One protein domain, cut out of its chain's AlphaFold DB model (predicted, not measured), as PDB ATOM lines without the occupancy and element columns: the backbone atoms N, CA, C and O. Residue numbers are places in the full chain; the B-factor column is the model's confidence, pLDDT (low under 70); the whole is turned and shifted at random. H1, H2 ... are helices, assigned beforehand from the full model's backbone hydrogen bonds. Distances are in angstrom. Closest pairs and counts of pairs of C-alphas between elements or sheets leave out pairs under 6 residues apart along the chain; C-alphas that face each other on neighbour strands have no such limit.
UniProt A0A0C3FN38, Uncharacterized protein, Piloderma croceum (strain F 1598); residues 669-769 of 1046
ATOM      1  N   VAL A 669     189.894 156.229 210.918       79.25
ATOM      2  CA  VAL A 669     190.996 157.024 211.504       79.25
ATOM      3  C   VAL A 669     190.561 158.473 211.753       79.25
ATOM      4  O   VAL A 669     190.959 159.059 212.757       79.25
ATOM      5  N   GLU A 670     189.700 159.023 210.894       80.75
ATOM      6  CA  GLU A 670     189.093 160.344 211.080       80.75
ATOM      7  C   GLU A 670     188.072 160.310 212.227       80.75
ATOM      8  O   GLU A 670     188.184 161.115 213.147       80.75
ATOM      9  N   ASP A 671     187.170 159.319 212.265       83.06
ATOM     10  CA  ASP A 671     186.194 159.151 213.358       83.06
ATOM     11  C   ASP A 671     186.891 159.023 214.734       83.06
ATOM     12  O   ASP A 671     186.452 159.611 215.726       83.06
ATOM     13  N   VAL A 672     188.012 158.290 214.827       88.75
ATOM     14  CA  VAL A 672     188.769 158.170 216.088       88.75
ATOM     15  C   VAL A 672     189.549 159.447 216.414       88.75
ATOM     16  O   VAL A 672     189.679 159.782 217.594       88.75
ATOM     17  N   TYR A 673     190.030 160.202 215.422       90.12
ATOM     18  CA  TYR A 673     190.573 161.538 215.676       90.12
ATOM     19  C   TYR A 673     189.491 162.470 216.241       90.12
ATOM     20  O   TYR A 673     189.688 163.044 217.308       90.12
ATOM     21  N   GLU A 674     188.326 162.562 215.597       89.56
ATOM     22  CA  GLU A 674     187.221 163.426 216.023       89.56
ATOM     23  C   GLU A 674     186.739 163.087 217.444       89.56
ATOM     24  O   GLU A 674     186.724 163.953 218.325       89.56
ATOM     25  N   HIS A 675     186.411 161.818 217.710       90.44
ATOM     26  CA  HIS A 675     185.799 161.408 218.980       90.44
ATOM     27  C   HIS A 675     186.806 161.170 220.116       90.44
ATOM     28  O   HIS A 675     186.486 161.430 221.279       90.44
ATOM     29  N   TYR A 676     188.030 160.720 219.817       92.19
ATOM     30  CA  TYR A 676     189.028 160.344 220.834       92.19
ATOM     31  C   TYR A 676     190.342 161.131 220.763       92.19
ATOM     32  O   TYR A 676     190.992 161.261 221.796       92.19
ATOM     33  N   GLY A 677     190.726 161.705 219.620       91.00
ATOM     34  CA  GLY A 677     191.948 162.514 219.483       91.00
ATOM     35  C   GLY A 677     193.198 161.752 219.048       91.00
ATOM     36  O   GLY A 677     194.313 162.193 219.326       91.00
ATOM     37  N   PHE A 678     193.039 160.592 218.409       90.88
ATOM     38  CA  PHE A 678     194.161 159.810 217.883       90.88
ATOM     39  C   PHE A 678     194.778 160.478 216.645       90.88
ATOM     40  O   PHE A 678     194.109 160.627 215.626       90.88
ATOM     41  N   ILE A 679     196.059 160.844 216.710       83.50
ATOM     42  CA  ILE A 679     196.772 161.528 215.609       83.50
ATOM     43  C   ILE A 679     197.401 160.531 214.619       83.50
ATOM     44  O   ILE A 679     197.530 160.822 213.429       83.50
ATOM     45  N   GLY A 680     197.792 159.351 215.110       71.75
ATOM     46  CA  GLY A 680     198.599 158.378 214.372       71.75
ATOM     47  C   GLY A 680     200.077 158.777 214.232       71.75
ATOM     48  O   GLY A 680     200.451 159.943 214.328       71.75
ATOM     49  N   SER A 681     200.947 157.791 213.991       60.88
ATOM     50  CA  SER A 681     202.355 158.054 213.657       60.88
ATOM     51  C   SER A 681     202.430 158.500 212.193       60.88
ATOM     52  O   SER A 681     202.185 157.706 211.285       60.88
ATOM     53  N   ARG A 682     202.684 159.796 211.974       51.81
ATOM     54  CA  ARG A 682     202.607 160.435 210.647       51.81
ATOM     55  C   ARG A 682     203.916 160.378 209.849       51.81
ATOM     56  O   ARG A 682     203.881 160.535 208.631       51.81
ATOM     57  N   ASP A 683     205.037 160.104 210.519       46.88
ATOM     58  CA  ASP A 683     206.382 160.081 209.936       46.88
ATOM     59  C   ASP A 683     206.939 158.659 209.807       46.88
ATOM     60  O   ASP A 683     206.983 157.906 210.778       46.88
ATOM     61  N   ASN A 684     207.526 158.336 208.649       44.47
ATOM     62  CA  ASN A 684     208.252 157.076 208.397       44.47
ATOM     63  C   ASN A 684     209.575 156.926 209.203       44.47
ATOM     64  O   ASN A 684     210.422 156.114 208.834       44.47
ATOM     65  N   GLY A 685     209.792 157.720 210.258       45.28
ATOM     66  CA  GLY A 685     211.029 157.754 211.053       45.28
ATOM     67  C   GLY A 685     210.804 157.629 212.563       45.28
ATOM     68  O   GLY A 685     211.464 156.822 213.216       45.28
ATOM     69  N   ASN A 686     209.831 158.359 213.121       47.56
ATOM     70  CA  ASN A 686     209.461 158.258 214.535       47.56
ATOM     71  C   ASN A 686     208.423 157.150 214.752       47.56
ATOM     72  O   ASN A 686     207.245 157.395 215.028       47.56
ATOM     73  N   ALA A 687     208.893 155.905 214.652       55.41
ATOM     74  CA  ALA A 687     208.134 154.747 215.101       55.41
ATOM     75  C   ALA A 687     207.760 154.920 216.581       55.41
ATOM     76  O   ALA A 687     208.638 155.059 217.437       55.41
ATOM     77  N   TYR A 688     206.457 154.893 216.880       64.56
ATOM     78  CA  TYR A 688     205.956 154.856 218.252       64.56
ATOM     79  C   TYR A 688     206.596 153.673 218.985       64.56
ATOM     80  O   TYR A 688     206.338 152.519 218.641       64.56
ATOM     81  N   LYS A 689     207.449 153.965 219.973       67.06
ATOM     82  CA  LYS A 689     208.024 152.959 220.868       67.06
ATOM     83  C   LYS A 689     206.991 152.657 221.949       67.06
ATOM     84  O   LYS A 689     206.740 153.543 222.764       67.06
ATOM     85  N   PRO A 690     206.384 151.460 221.974       69.38
ATOM     86  CA  PRO A 690     205.382 151.157 222.976       69.38
ATOM     87  C   PRO A 690     206.039 150.997 224.342       69.38
ATOM     88  O   PRO A 690     207.005 150.252 224.488       69.38
ATOM     89  N   THR A 691     205.497 151.689 225.337       71.75
ATOM     90  CA  THR A 691     205.808 151.485 226.757       71.75
ATOM     91  C   THR A 691     205.131 150.224 227.297       71.75
ATOM     92  O   THR A 691     205.710 149.475 228.081       71.75
ATOM     93  N   LEU A 692     203.910 149.954 226.824       77.94
ATOM     94  CA  LEU A 692     203.167 148.729 227.094       77.94
ATOM     95  C   LEU A 692     203.750 147.537 226.329       77.94
ATOM     96  O   LEU A 692     203.854 147.542 225.106       77.94
ATOM     97  N   GLU A 693     204.018 146.455 227.052       85.19
ATOM     98  CA  GLU A 693     204.361 145.164 226.463       85.19
ATOM     99  C   GLU A 693     203.207 144.577 225.631       85.19
ATOM    100  O   GLU A 693     202.040 144.593 226.044       85.19
ATOM    101  N   TRP A 694     203.511 143.930 224.499       85.69
ATOM    102  CA  TRP A 694     202.484 143.300 223.642       85.69
ATOM    103  C   TRP A 694     201.792 142.099 224.319       85.69
ATOM    104  O   TRP A 694     200.776 141.580 223.847       85.69
ATOM    105  N   SER A 695     202.333 141.625 225.444       83.56
ATOM    106  CA  SER A 695     201.667 140.679 226.348       83.56
ATOM    107  C   SER A 695     200.636 141.359 227.268       83.56
ATOM    108  O   SER A 695     199.586 140.773 227.535       83.56
ATOM    109  N   ALA A 696     200.885 142.599 227.702       85.56
ATOM    110  CA  ALA A 696     199.963 143.401 228.503       85.56
ATOM    111  C   ALA A 696     198.777 143.896 227.662       85.56
ATOM    112  O   ALA A 696     197.635 143.725 228.078       85.56
ATOM    113  N   VAL A 697     199.019 144.376 226.436       87.50
ATOM    114  CA  VAL A 697     197.959 144.767 225.482       87.50
ATOM    115  C   VAL A 697     196.918 143.659 225.297       87.50
ATOM    116  O   VAL A 697     195.719 143.890 225.456       87.50
ATOM    117  N   ARG A 698     197.363 142.426 225.025       86.56
ATOM    118  CA  ARG A 698     196.459 141.277 224.849       86.56
ATOM    119  C   ARG A 698     195.733 140.893 226.143       86.56
ATOM    120  O   ARG A 698     194.577 140.487 226.073       86.56
ATOM    121  N   ARG A 699     196.350 141.097 227.315       87.19
ATOM    122  CA  ARG A 699     195.708 140.930 228.635       87.19
ATOM    123  C   ARG A 699     194.571 141.941 228.839       87.19
ATOM    124  O   ARG A 699     193.466 141.536 229.185       87.19
ATOM    125  N   ILE A 700     194.827 143.226 228.573       87.94
ATOM    126  CA  ILE A 700     193.862 144.335 228.709       87.94
ATOM    127  C   ILE A 700     192.674 144.141 227.755       87.94
ATOM    128  O   ILE A 700     191.518 144.216 228.170       87.94
ATOM    129  N   LEU A 701     192.953 143.804 226.490       87.62
ATOM    130  CA  LEU A 701     191.938 143.525 225.466       87.62
ATOM    131  C   LEU A 701     191.267 142.141 225.618       87.62
ATOM    132  O   LEU A 701     190.345 141.831 224.866       87.62
ATOM    133  N   LYS A 702     191.699 141.321 226.589       86.44
ATOM    134  CA  LYS A 702     191.200 139.962 226.883       86.44
ATOM    135  C   LYS A 702     191.273 138.997 225.685       86.44
ATOM    136  O   LYS A 702     190.377 138.181 225.474       86.44
ATOM    137  N   VAL A 703     192.357 139.077 224.913       84.06
ATOM    138  CA  VAL A 703     192.619 138.255 223.718       84.06
ATOM    139  C   VAL A 703     193.581 137.108 224.055       84.06
ATOM    140  O   VAL A 703     194.565 137.292 224.771       84.06
ATOM    141  N   ALA A 704     193.300 135.912 223.533       75.56
ATOM    142  CA  ALA A 704     194.119 134.715 223.739       75.56
ATOM    143  C   ALA A 704     195.505 134.796 223.054       75.56
ATOM    144  O   ALA A 704     195.787 135.689 222.253       75.56
ATOM    145  N   LYS A 705     196.393 133.836 223.351       61.03
ATOM    146  CA  LYS A 705     197.772 133.767 222.821       61.03
ATOM    147  C   LYS A 705     197.868 133.304 221.345       61.03
ATOM    148  O   LYS A 705     198.652 132.413 221.041       61.03
ATOM    149  N   SER A 706     197.151 133.927 220.407       58.84
ATOM    150  CA  SER A 706     197.439 133.798 218.963       58.84
ATOM    151  C   SER A 706     196.857 134.949 218.124       58.84
ATOM    152  O   SER A 706     195.912 135.611 218.543       58.84
ATOM    153  N   ALA A 707     197.458 135.169 216.946       68.38
ATOM    154  CA  ALA A 707     197.090 136.122 215.886       68.38
ATOM    155  C   ALA A 707     196.943 137.618 216.268       68.38
ATOM    156  O   ALA A 707     196.017 138.046 216.959       68.38
ATOM    157  N   GLU A 708     197.803 138.453 215.678       75.56
ATOM    158  CA  GLU A 708     197.659 139.917 215.672       75.56
ATOM    159  C   GLU A 708     196.303 140.351 215.089       75.56
ATOM    160  O   GLU A 708     195.608 141.159 215.704       75.56
ATOM    161  N   ASP A 709     195.850 139.712 214.003       80.81
ATOM    162  CA  ASP A 709     194.531 139.946 213.398       80.81
ATOM    163  C   ASP A 709     193.362 139.770 214.375       80.81
ATOM    164  O   ASP A 709     192.361 140.474 214.266       80.81
ATOM    165  N   GLN A 710     193.456 138.854 215.345       84.25
ATOM    166  CA  GLN A 710     192.398 138.659 216.341       84.25
ATOM    167  C   GLN A 710     192.420 139.755 217.416       84.25
ATOM    168  O   GLN A 710     191.374 140.115 217.965       84.25
ATOM    169  N   THR A 711     193.594 140.338 217.672       87.69
ATOM    170  CA  THR A 711     193.737 141.535 218.510       87.69
ATOM    171  C   THR A 711     193.155 142.749 217.779       87.69
ATOM    172  O   THR A 711     192.288 143.428 218.325       87.69
ATOM    173  N   TRP A 712     193.507 142.943 216.503       87.69
ATOM    174  CA  TRP A 712     192.963 144.007 215.652       87.69
ATOM    175  C   TRP A 712     191.433 143.919 215.492       87.69
ATOM    176  O   TRP A 712     190.732 144.887 215.780       87.69
ATOM    177  N   LYS A 713     190.880 142.736 215.185       87.12
ATOM    178  CA  LYS A 713     189.421 142.487 215.147       87.12
ATOM    179  C   LYS A 713     188.717 142.748 216.481       87.12
ATOM    180  O   LYS A 713     187.501 142.921 216.509       87.12
ATOM    181  N   THR A 714     189.441 142.755 217.599       88.12
ATOM    182  CA  THR A 714     188.888 143.139 218.906       88.12
ATOM    183  C   THR A 714     188.873 144.662 219.060       88.12
ATOM    184  O   THR A 714     187.856 145.210 219.478       88.12
ATOM    185  N   VAL A 715     189.927 145.358 218.619       89.44
ATOM    186  CA  VAL A 715     189.998 146.832 218.564       89.44
ATOM    187  C   VAL A 715     188.918 147.421 217.650       89.44
ATOM    188  O   VAL A 715     188.165 148.284 218.093       89.44
ATOM    189  N   GLN A 716     188.760 146.911 216.425       87.06
ATOM    190  CA  GLN A 716     187.733 147.370 215.473       87.06
ATOM    191  C   GLN A 716     186.309 147.320 216.061       87.06
ATOM    192  O   GLN A 716     185.535 148.271 215.944       87.06
ATOM    193  N   ARG A 717     185.971 146.227 216.764       86.12
ATOM    194  CA  ARG A 717     184.668 146.068 217.433       86.12
ATOM    195  C   ARG A 717     184.492 146.993 218.637       86.12
ATOM    196  O   ARG A 717     183.365 147.396 218.904       86.12
ATOM    197  N   ILE A 718     185.575 147.325 219.344       88.88
ATOM    198  CA  ILE A 718     185.560 148.286 220.458       88.88
ATOM    199  C   ILE A 718     185.369 149.723 219.947       88.88
ATOM    200  O   ILE A 718     184.659 150.506 220.570       88.88
ATOM    201  N   LEU A 719     185.971 150.069 218.808       88.31
ATOM    202  CA  LEU A 719     185.833 151.394 218.198       88.31
ATOM    203  C   LEU A 719     184.481 151.600 217.496       88.31
ATOM    204  O   LEU A 719     184.031 152.737 217.368       88.31
ATOM    205  N   GLY A 720     183.822 150.510 217.091       85.50
ATOM    206  CA  GLY A 720     182.497 150.539 216.474       85.50
ATOM    207  C   GLY A 720     182.495 150.454 214.945       85.50
ATOM    208  O   GLY A 720     181.486 150.805 214.342       85.50
ATOM    209  N   ASP A 721     183.576 149.978 214.319       83.50
ATOM    210  CA  ASP A 721     183.655 149.756 212.866       83.50
ATOM    211  C   ASP A 721     184.394 148.435 212.539       83.50
ATOM    212  O   ASP A 721     185.617 148.434 212.343       83.50
ATOM    213  N   PRO A 722     183.682 147.288 212.520       77.50
ATOM    214  CA  PRO A 722     184.277 145.964 212.324       77.50
ATOM    215  C   PRO A 722     184.792 145.698 210.901       77.50
ATOM    216  O   PRO A 722     185.686 144.868 210.744       77.50
ATOM    217  N   GLU A 723     184.277 146.403 209.890       75.25
ATOM    218  CA  GLU A 723     184.589 146.164 208.468       75.25
ATOM    219  C   GLU A 723     185.655 147.137 207.916       75.25
ATOM    220  O   GLU A 723     186.033 147.083 206.744       75.25
ATOM    221  N   SER A 724     186.170 148.026 208.771       75.88
ATOM    222  CA  SER A 724     187.193 149.028 208.454       75.88
ATOM    223  C   SER A 724     188.486 148.447 207.853       75.88
ATOM    224  O   SER A 724     189.271 147.765 208.517       75.88
ATOM    225  N   SER A 725     188.790 148.813 206.604       76.19
ATOM    226  CA  SER A 725     190.117 148.575 206.019       76.19
ATOM    227  C   SER A 725     191.086 149.689 206.428       76.19
ATOM    228  O   SER A 725     191.009 150.810 205.927       76.19
ATOM    229  N   VAL A 726     191.997 149.376 207.354       77.56
ATOM    230  CA  VAL A 726     193.038 150.290 207.861       77.56
ATOM    231  C   VAL A 726     194.430 149.759 207.497       77.56
ATOM    232  O   VAL A 726     194.674 148.549 207.580       77.56
ATOM    233  N   ASP A 727     195.349 150.656 207.122       77.31
ATOM    234  CA  ASP A 727     196.765 150.354 206.855       77.31
ATOM    235  C   ASP A 727     197.437 149.724 208.089       77.31
ATOM    236  O   ASP A 727     197.285 150.215 209.210       77.31
ATOM    237  N   ALA A 728     198.198 148.643 207.891       71.38
ATOM    238  CA  ALA A 728     198.879 147.915 208.965       71.38
ATOM    239  C   ALA A 728     199.763 148.818 209.850       71.38
ATOM    240  O   ALA A 728     199.814 148.624 211.065       71.38
ATOM    241  N   ARG A 729     200.376 149.861 209.272       75.50
ATOM    242  CA  ARG A 729     201.202 150.852 209.986       75.50
ATOM    243  C   ARG A 729     200.414 151.663 211.017       75.50
ATOM    244  O   ARG A 729     200.998 152.132 211.987       75.50
ATOM    245  N   VAL A 730     199.099 151.807 210.832       80.75
ATOM    246  CA  VAL A 730     198.199 152.515 211.759       80.75
ATOM    247  C   VAL A 730     197.542 151.549 212.753       80.75
ATOM    248  O   VAL A 730     197.310 151.931 213.900       80.75
ATOM    249  N   ARG A 731     197.310 150.281 212.369       84.81
ATOM    250  CA  ARG A 731     196.700 149.253 213.242       84.81
ATOM    251  C   ARG A 731     197.443 149.073 214.562       84.81
ATOM    252  O   ARG A 731     196.801 149.005 215.610       84.81
ATOM    253  N   ILE A 732     198.775 149.003 214.521       83.94
ATOM    254  CA  ILE A 732     199.598 148.769 215.716       83.94
ATOM    255  C   ILE A 732     199.519 149.974 216.680       83.94
ATOM    256  O   ILE A 732     199.063 149.770 217.808       83.94
ATOM    257  N   PRO A 733     199.832 151.229 216.281       86.00
ATOM    258  CA  PRO A 733     199.626 152.406 217.132       86.00
ATOM    259  C   PRO A 733     198.193 152.561 217.659       86.00
ATOM    260  O   PRO A 733     198.012 152.845 218.839       86.00
ATOM    261  N   LEU A 734     197.170 152.325 216.831       88.00
ATOM    262  CA  LEU A 734     195.769 152.434 217.256       88.00
ATOM    263  C   LEU A 734     195.374 151.332 218.258       88.00
ATOM    264  O   LEU A 734     194.611 151.582 219.190       88.00
ATOM    265  N   THR A 735     195.947 150.132 218.132       89.69
ATOM    266  CA  THR A 735     195.781 149.058 219.126       89.69
ATOM    267  C   THR A 735     196.400 149.442 220.469       89.69
ATOM    268  O   THR A 735     195.774 149.231 221.507       89.69
ATOM    269  N   TYR A 736     197.589 150.055 220.465       88.19
ATOM    270  CA  TYR A 736     198.215 150.577 221.683       88.19
ATOM    271  C   TYR A 736     197.427 151.737 222.303       88.19
ATOM    272  O   TYR A 736     197.238 151.746 223.515       88.19
ATOM    273  N   PHE A 737     196.903 152.657 221.489       89.81
ATOM    274  CA  PHE A 737     196.045 153.756 221.939       89.81
ATOM    275  C   PHE A 737     194.785 153.248 222.658       89.81
ATOM    276  O   PHE A 737     194.519 153.623 223.799       89.81
ATOM    277  N   VAL A 738     194.049 152.315 222.041       91.25
ATOM    278  CA  VAL A 738     192.852 151.714 222.653       91.25
ATOM    279  C   VAL A 738     193.199 150.878 223.890       91.25
ATOM    280  O   VAL A 738     192.436 150.885 224.852       91.25
ATOM    281  N   ALA A 739     194.348 150.194 223.911       90.31
ATOM    282  CA  ALA A 739     194.801 149.460 225.090       90.31
ATOM    283  C   ALA A 739     195.164 150.391 226.261       90.31
ATOM    284  O   ALA A 739     194.710 150.140 227.372       90.31
ATOM    285  N   GLY A 740     195.899 151.484 226.026       89.69
ATOM    286  CA  GLY A 740     196.263 152.454 227.068       89.69
ATOM    287  C   GLY A 740     195.060 153.199 227.656       89.69
ATOM    288  O   GLY A 740     195.009 153.429 228.857       89.69
ATOM    289  N   LEU A 741     194.024 153.486 226.856       89.62
ATOM    290  CA  LEU A 741     192.752 154.028 227.369       89.62
ATOM    291  C   LEU A 741     191.896 152.991 228.134       89.62
ATOM    292  O   LEU A 741     190.918 153.356 228.796       89.62
ATOM    293  N   LEU A 742     192.227 151.700 228.031       90.25
ATOM    294  CA  LEU A 742     191.548 150.590 228.709       90.25
ATOM    295  C   LEU A 742     192.342 150.010 229.884       90.25
ATOM    296  O   LEU A 742     191.773 149.241 230.665       90.25
ATOM    297  N   ASP A 743     193.604 150.389 230.048       87.81
ATOM    298  CA  ASP A 743     194.442 150.040 231.189       87.81
ATOM    299  C   ASP A 743     193.874 150.675 232.482       87.81
ATOM    300  O   ASP A 743     193.395 151.812 232.453       87.81
ATOM    301  N   PRO A 744     193.726 149.946 233.604       78.75
ATOM    302  CA  PRO A 744     193.442 150.560 234.902       78.75
ATOM    303  C   PRO A 744     194.691 151.093 235.617       78.75
ATOM    304  O   PRO A 744     194.533 151.924 236.508       78.75
ATOM    305  N   ASP A 745     195.889 150.624 235.255       78.00
ATOM    306  CA  ASP A 745     197.082 150.736 236.104       78.00
ATOM    307  C   ASP A 745     198.041 151.872 235.684       78.00
ATOM    308  O   ASP A 745     199.009 152.164 236.388       78.00
ATOM    309  N   THR A 746     197.776 152.543 234.557       70.62
ATOM    310  CA  THR A 746     198.602 153.633 234.001       70.62
ATOM    311  C   THR A 746     197.843 154.955 233.839       70.62
ATOM    312  O   THR A 746     196.614 154.998 233.784       70.62
ATOM    313  N   ASN A 747     198.579 156.071 233.758       78.88
ATOM    314  CA  ASN A 747     198.031 157.381 233.393       78.88
ATOM    315  C   ASN A 747     198.036 157.517 231.857       78.88
ATOM    316  O   ASN A 747     199.115 157.724 231.290       78.88
ATOM    317  N   PRO A 748     196.882 157.476 231.160       78.88
ATOM    318  CA  PRO A 748     196.888 157.381 229.701       78.88
ATOM    319  C   PRO A 748     197.453 158.631 229.011       78.88
ATOM    320  O   PRO A 748     197.942 158.535 227.891       78.88
ATOM    321  N   LEU A 749     197.454 159.796 229.677       73.88
ATOM    322  CA  LEU A 749     198.077 161.016 229.145       73.88
ATOM    323  C   LEU A 749     199.609 160.932 229.081       73.88
ATOM    324  O   LEU A 749     200.198 161.636 228.270       73.88
ATOM    325  N   ALA A 750     200.245 160.102 229.915       73.00
ATOM    326  CA  ALA A 750     201.689 159.878 229.872       73.00
ATOM    327  C   ALA A 750     202.037 158.822 228.811       73.00
ATOM    328  O   ALA A 750     202.778 159.112 227.870       73.00
ATOM    329  N   GLU A 751     201.427 157.637 228.908       74.00
ATOM    330  CA  GLU A 751     201.699 156.493 228.023       74.00
ATOM    331  C   GLU A 751     201.369 156.771 226.549       74.00
ATOM    332  O   GLU A 751     202.064 156.310 225.647       74.00
ATOM    333  N   LEU A 752     200.317 157.555 226.285       82.12
ATOM    334  CA  LEU A 752     199.839 157.843 224.929       82.12
ATOM    335  C   LEU A 752     200.326 159.193 224.382       82.12
ATOM    336  O   LEU A 752     199.825 159.629 223.346       82.12
ATOM    337  N   THR A 753     201.308 159.836 225.031       79.44
ATOM    338  CA  THR A 753     201.837 161.166 224.659       79.44
ATOM    339  C   THR A 753     202.025 161.375 223.143       79.44
ATOM    340  O   THR A 753     201.444 162.315 222.603       79.44
ATOM    341  N   PRO A 754     202.755 160.510 222.409       80.19
ATOM    342  CA  PRO A 754     202.981 160.687 220.967       80.19
ATOM    343  C   PRO A 754     201.802 160.268 220.065       80.19
ATOM    344  O   PRO A 754     201.917 160.374 218.845       80.19
ATOM    345  N   LEU A 755     200.698 159.751 220.619       85.06
ATOM    346  CA  LEU A 755     199.533 159.263 219.864       85.06
ATOM    347  C   LEU A 755     198.260 160.097 220.084       85.06
ATOM    348  O   LEU A 755     197.339 160.001 219.270       85.06
ATOM    349  N   TRP A 756     198.200 160.888 221.161       89.94
ATOM    350  CA  TRP A 756     197.000 161.593 221.618       89.94
ATOM    351  C   TRP A 756     197.141 163.113 221.506       89.94
ATOM    352  O   TRP A 756     198.160 163.676 221.902       89.94
ATOM    353  N   ASP A 757     196.109 163.802 221.022       91.31
ATOM    354  CA  ASP A 757     196.073 165.270 220.953       91.31
ATOM    355  C   ASP A 757     195.956 165.968 222.321       91.31
ATOM    356  O   ASP A 757     196.345 167.128 222.451       91.31
ATOM    357  N   LEU A 758     195.484 165.271 223.361       90.88
ATOM    358  CA  LEU A 758     195.377 165.816 224.720       90.88
ATOM    359  C   LEU A 758     196.719 165.869 225.472       90.88
ATOM    360  O   LEU A 758     196.788 166.426 226.570       90.88
ATOM    361  N   ALA A 759     197.786 165.299 224.911       86.06
ATOM    362  CA  ALA A 759     199.115 165.336 225.508       86.06
ATOM    363  C   ALA A 759     199.901 166.599 225.110       86.06
ATOM    364  O   ALA A 759     199.771 167.126 224.008       86.06
ATOM    365  N   ILE A 760     200.731 167.085 226.037       77.81
ATOM    366  CA  ILE A 760     201.465 168.361 225.936       77.81
ATOM    367  C   ILE A 760     202.556 168.298 224.864       77.81
ATOM    368  O   ILE A 760     202.735 169.252 224.106       77.81
ATOM    369  N   ASP A 761     203.248 167.163 224.816       78.62
ATOM    370  CA  ASP A 761     204.431 166.906 223.991       78.62
ATOM    371  C   ASP A 761     204.087 165.974 222.811       78.62
ATOM    372  O   ASP A 761     204.908 165.203 222.316       78.62
ATOM    373  N   SER A 762     202.818 166.025 222.395       82.62
ATOM    374  CA  SER A 762     202.294 165.338 221.217       82.62
ATOM    375  C   SER A 762     202.830 165.961 219.925       82.62
ATOM    376  O   SER A 762     203.228 167.122 219.897       82.62
ATOM    377  N   VAL A 763     202.788 165.211 218.820       77.81
ATOM    378  CA  VAL A 763     203.243 165.687 217.495       77.81
ATOM    379  C   VAL A 763     202.244 166.673 216.859       77.81
ATOM    380  O   VAL A 763     202.587 167.405 215.936       77.81
ATOM    381  N   SER A 764     200.996 166.701 217.338       84.69
ATOM    382  CA  SER A 764     199.943 167.608 216.853       84.69
ATOM    383  C   SER A 764     198.941 167.938 217.977       84.69
ATOM    384  O   SER A 764     197.764 167.578 217.875       84.69
ATOM    385  N   PRO A 765     199.381 168.582 219.075       88.50
ATOM    386  CA  PRO A 765     198.585 168.729 220.291       88.50
ATOM    387  C   PRO A 765     197.372 169.638 220.061       88.50
ATOM    388  O   PRO A 765     197.442 170.620 219.315       88.50
ATOM    389  N   LEU A 766     196.257 169.353 220.737       90.62
ATOM    390  CA  LEU A 766     194.984 170.050 220.529       90.62
ATOM    391  C   LEU A 766     195.094 171.560 220.804       90.62
ATOM    392  O   LEU A 766     194.466 172.343 220.102       90.62
ATOM    393  N   ARG A 767     195.968 171.990 221.726       88.12
ATOM    394  CA  ARG A 767     196.227 173.414 222.028       88.12
ATOM    395  C   ARG A 767     196.679 174.244 220.820       88.12
ATOM    396  O   ARG A 767     196.340 175.414 220.724       88.12
ATOM    397  N   GLU A 768     197.437 173.641 219.907       87.12
ATOM    398  CA  GLU A 768     197.927 174.281 218.677       87.12
ATOM    399  C   GLU A 768     196.969 174.061 217.505       87.12
ATOM    400  O   GLU A 768     197.152 174.632 216.432       87.12
ATOM    401  N   ASN A 769     195.964 173.197 217.690       86.50
ATOM    402  CA  ASN A 769     195.158 172.671 216.600       86.50
ATOM    403  C   ASN A 769     193.642 172.895 216.725       86.50
ATOM    404  O   ASN A 769     192.929 172.595 215.761       86.50
TER     405      ASN A 769
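What this domain is: This is residues 669 to 769 of the 1046 residues of an uncharacterized protein of Piloderma croceum (strain F 1598) (UniProt A0A0C3FN38). H4 runs through the middle of a body of short helices and loops, with H2 and H3 packed on it at a slant, H1 near it and H6 at one far end. The 101 printed residues hold six named helices, H1 to H6, and no named strand: all helix, with 48 residues in named elements. It is compact, radius of gyration of the C-alphas 13.0 A, spanning 39 by 30 by 26 A.

How they stand to each other: H1, residues 669 to 676, is near H4, residues 728 to 740. H2, residues 694 to 700, touches H4 at a steep tilt of 49 degrees; closest C-alphas, Val 697 and Ala 739, 5.7 A. H3, residues 708 to 719, touches H4 at a steep tilt of 61 degrees; closest C-alphas, Val 715 and Thr 735, 6.2 A. H5, residues 748 to 751, is close to H4 but not clearly touching; H6, residues 766 to 769, touches no helix. O i to N i+4 pairs are within hydrogen-bond range throughout H1, 2 of 3 in H2, 7 of 8 in H3 and 7 of 9 in H4.

Where its parts are: H1 begins at C-alpha 669 (190.996, 157.024, 211.504); H3 measures 16.7 A, H4 18.8 A; H6 ends at C-alpha 769 (195.158, 172.671, 216.600).

The domain as a whole: The farthest C-alphas, Lys 705 and Glu 768, are 40.7 A apart. The printed part has no cut; links H1 to H2 and H5 to H6 are long. Residues 681 to 690 and 705 to 707 have pLDDT under 70.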